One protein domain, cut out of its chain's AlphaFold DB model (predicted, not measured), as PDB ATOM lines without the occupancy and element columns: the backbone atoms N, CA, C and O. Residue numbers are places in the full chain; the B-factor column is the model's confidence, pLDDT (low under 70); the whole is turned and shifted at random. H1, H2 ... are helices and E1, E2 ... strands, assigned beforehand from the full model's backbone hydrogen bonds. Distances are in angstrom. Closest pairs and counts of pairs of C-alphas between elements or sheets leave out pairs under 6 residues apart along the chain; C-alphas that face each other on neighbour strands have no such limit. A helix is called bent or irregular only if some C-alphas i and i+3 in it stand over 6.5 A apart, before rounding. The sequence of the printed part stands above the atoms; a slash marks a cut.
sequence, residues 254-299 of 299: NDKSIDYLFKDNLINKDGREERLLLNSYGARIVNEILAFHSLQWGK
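What this domain is: This is residues 254 to 299 of the 299 residues of an uncharacterized protein of Magnetovibrio sp (UniProt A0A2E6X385). Picture three arms that meet at one junction: a two-stranded hairpin, E1 and E2, reaches out one way, the longer helix H2 another way, and the short helix H1 stands out at a wide angle to H2. The end of H1, the open end of the hairpin and the first residues of H2 come together there, and the last part of H2, residues 287 to 292, and the tail 293 to 299 stick out free. The printed part has 46 residues with two named helices and two named strands, in the order H1, E1, E2, H2; the sheet order is E1 - E2, antiparallel, and the class is mixed, helices and strands. The whole is loose, with a radius of gyration of the C-alphas of 12.9 A and spans of 36 by 24 by 19 A.

How they stand to each other: Begin with H1, residues 256 to 262, and go on over a tight link with 0 residues between into E1, residues 263 to 267. A tight link of 5 residues leads to E2, residues 273 to 278, and E1 and E2 form a hairpin of antiparallel neighbour strands at 137 degrees. Look at N 264 and O 277, 2.9 A apart, and N 274 and O 266, 2.8 A, both within hydrogen-bond range. The closest C-alphas of H1 and E2 are those of Phe 262 and Leu 278, 5.6 A apart. One residue further on from E2, again a tight link, is H2, residues 280 to 292. It touches H1 with its residues 280 to 283 alone, and the closest C-alphas are those of Phe 262 and Gly 282, 3.9 A apart. The lines of H1 and H2 are only just about perpendicular, at 71 degrees. In H2 every O i to N i+4 pair is within hydrogen-bond range; in H1 it is 1 of 3, beside 4 of 4 O i to N i+3 pairs.

Where its parts are: Find C-alpha 256 at (20.238, 18.907, 34.086); from there H1 runs 10.4 A to C-alpha 262. It is neither bent nor irregular, but only just: C-alphas 256 and 259 are 6.0 A apart. E1 begins at C-alpha 263, at (11.749, 22.473, 40.020), and is 12.7 A long to C-alpha 267. E2 is 14.3 A long from C-alpha 273 to C-alpha 278. H2 runs 19.0 A from C-alpha 280 to C-alpha 292, at (1.708, 12.797, 23.833).

The domain as a whole: The two C-alphas farthest apart are those of Gly 271 and Lys 299, 37.4 A. Residues 287 to 299, of which 287 to 292 belong to H2, stand free; the body without them has 33 residues and spans 29 by 19 by 10 A. The printed part has no cut and no long link. The mean pLDDT of the printed part is 79.6, and residues 293 to 299 are under 70.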
ATOM      1  N   ASN A 254      16.665  16.253  28.720       79.62
ATOM      2  CA  ASN A 254      17.732  15.552  29.437       79.62
ATOM      3  C   ASN A 254      18.839  16.485  29.964       79.62
ATOM      4  O   ASN A 254      19.783  16.006  30.593       79.62
ATOM      5  N   ASP A 255      18.751  17.792  29.718       84.31
ATOM      6  CA  ASP A 255      19.676  18.764  30.287       84.31
ATOM      7  C   ASP A 255      19.373  18.993  31.770       84.31
ATOM      8  O   ASP A 255      18.294  19.449  32.142       84.31
ATOM      9  N   LYS A 256      20.360  18.731  32.631       85.19
ATOM     10  CA  LYS A 256      20.238  18.907  34.086       85.19
ATOM     11  C   LYS A 256      19.879  20.338  34.492       85.19
ATOM     12  O   LYS A 256      19.257  20.536  35.530       85.19
ATOM     13  N   SER A 257      20.259  21.339  33.696       86.06
ATOM     14  CA  SER A 257      19.926  22.732  33.986       86.06
ATOM     15  C   SER A 257      18.437  23.039  33.849       86.06
ATOM     16  O   SER A 257      17.986  24.021  34.430       86.06
ATOM     17  N   ILE A 258      17.648  22.185  33.183       85.81
ATOM     18  CA  ILE A 258      16.195  22.370  33.072       85.81
ATOM     19  C   ILE A 258      15.498  22.312  34.435       85.81
ATOM     20  O   ILE A 258      14.445  22.918  34.623       85.81
ATOM     21  N   ASP A 259      16.113  21.650  35.418       86.88
ATOM     22  CA  ASP A 259      15.617  21.623  36.791       86.88
ATOM     23  C   ASP A 259      15.530  23.032  37.383       86.88
ATOM     24  O   ASP A 259      14.666  23.284  38.222       86.88
ATOM     25  N   TYR A 260      16.349  23.978  36.906       86.19
ATOM     26  CA  TYR A 260      16.268  25.371  37.339       86.19
ATOM     27  C   TYR A 260      14.964  26.051  36.926       86.19
ATOM     28  O   TYR A 260      14.480  26.940  37.627       86.19
ATOM     29  N   LEU A 261      14.386  25.590  35.818       83.44
ATOM     30  CA  LEU A 261      13.118  26.051  35.277       83.44
ATOM     31  C   LEU A 261      11.935  25.262  35.856       83.44
ATOM     32  O   LEU A 261      10.872  25.823  36.116       83.44
ATOM     33  N   PHE A 262      12.098  23.947  36.017       86.75
ATOM     34  CA  PHE A 262      10.997  23.026  36.301       86.75
ATOM     35  C   PHE A 262      10.788  22.725  37.775       86.75
ATOM     36  O   PHE A 262       9.705  22.257  38.120       86.75
ATOM     37  N   LYS A 263      11.794  22.923  38.631       88.56
ATOM     38  CA  LYS A 263      11.749  22.473  40.020       88.56
ATOM     39  C   LYS A 263      11.988  23.603  41.010       88.56
ATOM     40  O   LYS A 263      12.832  24.470  40.784       88.56
ATOM     41  N   ASP A 264      11.284  23.524  42.131       85.94
ATOM     42  CA  ASP A 264      11.492  24.377  43.297       85.94
ATOM     43  C   ASP A 264      12.559  23.781  44.227       85.94
ATOM     44  O   ASP A 264      12.746  22.557  44.295       85.94
ATOM     45  N   ASN A 265      13.253  24.657  44.959       85.88
ATOM     46  CA  ASN A 265      14.172  24.250  46.017       85.88
ATOM     47  C   ASN A 265      13.377  23.708  47.209       85.88
ATOM     48  O   ASN A 265      12.453  24.351  47.708       85.88
ATOM     49  N   LEU A 266      13.773  22.538  47.695       84.81
ATOM     50  CA  LEU A 266      13.302  21.957  48.942       84.81
ATOM     51  C   LEU A 266      14.494  21.629  49.830       84.81
ATOM     52  O   LEU A 266      15.562  21.258  49.352       84.81
ATOM     53  N   ILE A 267      14.295  21.721  51.139       83.56
ATOM     54  CA  ILE A 267      15.297  21.289  52.108       83.56
ATOM     55  C   ILE A 267      15.240  19.759  52.179       83.56
ATOM     56  O   ILE A 267      14.229  19.182  52.587       83.56
ATOM     57  N   ASN A 268      16.316  19.097  51.758       81.44
ATOM     58  CA  ASN A 268      16.476  17.653  51.893       81.44
ATOM     59  C   ASN A 268      16.646  17.276  53.383       81.44
ATOM     60  O   ASN A 268      16.893  18.119  54.245       81.44
ATOM     61  N   LYS A 269      16.540  15.986  53.705       81.69
ATOM     62  CA  LYS A 269      16.705  15.411  55.050       81.69
ATOM     63  C   LYS A 269      18.035  15.786  55.713       81.69
ATOM     64  O   LYS A 269      18.088  15.857  56.936       81.69
ATOM     65  N   ASP A 270      19.056  16.082  54.914       84.19
ATOM     66  CA  ASP A 270      20.382  16.514  55.368       84.19
ATOM     67  C   ASP A 270      20.487  18.037  55.601       84.19
ATOM     68  O   ASP A 270      21.574  18.560  55.841       84.19
ATOM     69  N   GLY A 271      19.375  18.775  55.502       80.31
ATOM     70  CA  GLY A 271      19.328  20.228  55.699       80.31
ATOM     71  C   GLY A 271      19.846  21.055  54.518       80.31
ATOM     72  O   GLY A 271      19.945  22.273  54.633       80.31
ATOM     73  N   ARG A 272      20.179  20.418  53.388       84.88
ATOM     74  CA  ARG A 272      20.656  21.082  52.165       84.88
ATOM     75  C   ARG A 272      19.497  21.410  51.233       84.88
ATOM     76  O   ARG A 272      18.596  20.590  51.078       84.88
ATOM     77  N   GLU A 273      19.530  22.582  50.604       81.88
ATOM     78  CA  GLU A 273      18.577  22.917  49.545       81.88
ATOM     79  C   GLU A 273      18.899  22.142  48.266       81.88
ATOM     80  O   GLU A 273      20.005  22.222  47.733       81.88
ATOM     81  N   GLU A 274      17.913  21.404  47.767       82.75
ATOM     82  CA  GLU A 274      17.993  20.643  46.527       82.75
ATOM     83  C   GLU A 274      16.719  20.832  45.696       82.75
ATOM     84  O   GLU A 274      15.610  20.962  46.220       82.75
ATOM     85  N   ARG A 275      16.863  20.812  44.368       81.50
ATOM     86  CA  ARG A 275      15.745  20.928  43.424       81.50
ATOM     87  C   ARG A 275      15.041  19.585  43.255       81.50
ATOM     88  O   ARG A 275      15.413  18.778  42.404       81.50
ATOM     89  N   LEU A 276      14.026  19.336  44.081       78.06
ATOM     90  CA  LEU A 276      13.390  18.015  44.189       78.06
ATOM     91  C   LEU A 276      11.960  17.962  43.642       78.06
ATOM     92  O   LEU A 276      11.561  16.932  43.097       78.06
ATOM     93  N   LEU A 277      11.185  19.041  43.766       85.69
ATOM     94  CA  LEU A 277       9.760  19.041  43.430       85.69
ATOM     95  C   LEU A 277       9.494  19.859  42.175       85.69
ATOM     96  O   LEU A 277       9.977  20.979  42.067       85.69
ATOM     97  N   LEU A 278       8.690  19.317  41.255       88.38
ATOM     98  CA  LEU A 278       8.209  20.078  40.106       88.38
ATOM     99  C   LEU A 278       7.379  21.275  40.577       88.38
ATOM    100  O   LEU A 278       6.407  21.114  41.316       88.38
ATOM    101  N   ASN A 279       7.733  22.456  40.092       89.19
ATOM    102  CA  ASN A 279       6.923  23.650  40.247       89.19
ATOM    103  C   ASN A 279       5.707  23.596  39.305       89.19
ATOM    104  O   ASN A 279       5.557  22.687  38.482       89.19
ATOM    105  N   SER A 280       4.810  24.575  39.409       88.25
ATOM    106  CA  SER A 280       3.575  24.605  38.611       88.25
ATOM    107  C   SER A 280       3.831  24.630  37.097       88.25
ATOM    108  O   SER A 280       3.087  24.012  36.331       88.25
ATOM    109  N   TYR A 281       4.898  25.304  36.666       86.31
ATOM    110  CA  TYR A 281       5.301  25.369  35.267       86.31
ATOM    111  C   TYR A 281       5.851  24.021  34.779       86.31
ATOM    112  O   TYR A 281       5.370  23.496  33.776       86.31
ATOM    113  N   GLY A 282       6.788  23.423  35.518       87.12
ATOM    114  CA  GLY A 282       7.361  22.112  35.229       87.12
ATOM    115  C   GLY A 282       6.302  21.012  35.215       87.12
ATOM    116  O   GLY A 282       6.259  20.219  34.279       87.12
ATOM    117  N   ALA A 283       5.379  21.008  36.180       88.62
ATOM    118  CA  ALA A 283       4.269  20.056  36.223       88.62
ATOM    119  C   ALA A 283       3.367  20.156  34.982       88.62
ATOM    120  O   ALA A 283       2.971  19.131  34.428       88.62
ATOM    121  N   ARG A 284       3.074  21.375  34.505       89.00
ATOM    122  CA  ARG A 284       2.308  21.580  33.267       89.00
ATOM    123  C   ARG A 284       3.028  20.980  32.058       89.00
ATOM    124  O   ARG A 284       2.416  20.204  31.333       89.00
ATOM    125  N   ILE A 285       4.310  21.299  31.873       84.12
ATOM    126  CA  ILE A 285       5.096  20.807  30.731       84.12
ATOM    127  C   ILE A 285       5.238  19.280  30.772       84.12
ATOM    128  O   ILE A 285       5.029  18.612  29.762       84.12
ATOM    129  N   VAL A 286       5.529  18.702  31.940       85.62
ATOM    130  CA  VAL A 286       5.626  17.244  32.106       85.62
ATOM    131  C   VAL A 286       4.292  16.563  31.793       85.62
ATOM    132  O   VAL A 286       4.282  15.556  31.091       85.62
ATOM    133  N   ASN A 287       3.164  17.118  32.243       83.81
ATOM    134  CA  ASN A 287       1.841  16.581  31.916       83.81
ATOM    135  C   ASN A 287       1.537  16.647  30.412       83.81
ATOM    136  O   ASN A 287       0.971  15.700  29.868       83.81
ATOM    137  N   GLU A 288       1.933  17.725  29.728       82.94
ATOM    138  CA  GLU A 288       1.814  17.830  28.268       82.94
ATOM    139  C   GLU A 288       2.657  16.753  27.569       82.94
ATOM    140  O   GLU A 288       2.139  16.032  26.719       82.94
ATOM    141  N   ILE A 289       3.916  16.560  27.980       80.50
ATOM    142  CA  ILE A 289       4.787  15.504  27.439       80.50
ATOM    143  C   ILE A 289       4.158  14.120  27.646       80.50
ATOM    144  O   ILE A 289       4.089  13.333  26.704       80.50
ATOM    145  N   LEU A 290       3.656  13.832  28.852       81.81
ATOM    146  CA  LEU A 290       3.014  12.556  29.185       81.81
ATOM    147  C   LEU A 290       1.721  12.309  28.401       81.81
ATOM    148  O   LEU A 290       1.382  11.155  28.148       81.81
ATOM    149  N   ALA A 291       1.001  13.357  28.003       79.69
ATOM    150  CA  ALA A 291      -0.196  13.217  27.180       79.69
ATOM    151  C   ALA A 291       0.131  12.751  25.747       79.69
ATOM    152  O   ALA A 291      -0.626  11.969  25.173       79.69
ATOM    153  N   PHE A 292       1.259  13.192  25.178       74.38
ATOM    154  CA  PHE A 292       1.708  12.797  23.833       74.38
ATOM    155  C   PHE A 292       2.546  11.514  23.823       74.38
ATOM    156  O   PHE A 292       2.443  10.684  22.917       74.38
ATOM    157  N   HIS A 293       3.389  11.347  24.833       69.31
ATOM    158  CA  HIS A 293       4.227  10.179  25.049       69.31
ATOM    159  C   HIS A 293       3.947   9.636  26.437       69.31
ATOM    160  O   HIS A 293       4.726   9.815  27.373       69.31
ATOM    161  N   SER A 294       2.809   8.950  26.551       68.81
ATOM    162  CA  SER A 294       2.456   8.219  27.759       68.81
ATOM    163  C   SER A 294       3.592   7.265  28.091       68.81
ATOM    164  O   SER A 294       3.831   6.288  27.373       68.81
ATOM    165  N   LEU A 295       4.303   7.564  29.173       61.72
ATOM    166  CA  LEU A 295       5.273   6.662  29.751       61.72
ATOM    167  C   LEU A 295       4.506   5.391  30.126       61.72
ATOM    168  O   LEU A 295       3.706   5.402  31.058       61.72
ATOM    169  N   GLN A 296       4.706   4.306  29.372       55.31
ATOM    170  CA  GLN A 296       4.167   2.988  29.712       55.31
ATOM    171  C   GLN A 296       4.935   2.433  30.915       55.31
ATOM    172  O   GLN A 296       5.710   1.491  30.805       55.31
ATOM    173  N   TRP A 297       4.772   3.063  32.071       45.59
ATOM    174  CA  TRP A 297       5.239   2.524  33.336       45.59
ATOM    175  C   TRP A 297       4.080   1.714  33.905       45.59
ATOM    176  O   TRP A 297       3.119   2.273  34.427       45.59
ATOM    177  N   GLY A 298       4.154   0.394  33.722       43.28
ATOM    178  CA  GLY A 298       3.140  -0.560  34.173       43.28
ATOM    179  C   GLY A 298       2.498  -1.367  33.043       43.28
ATOM    180  O   GLY A 298       1.335  -1.152  32.702       43.28
ATOM    181  N   LYS A 299       3.243  -2.338  32.510       34.69
ATOM    182  CA  LYS A 299       2.710  -3.667  32.193       34.69
ATOM    183  C   LYS A 299       3.527  -4.692  32.960       34.69
ATOM    184  O   LYS A 299       4.760  -4.496  33.015       34.69
TER     185      LYS A 299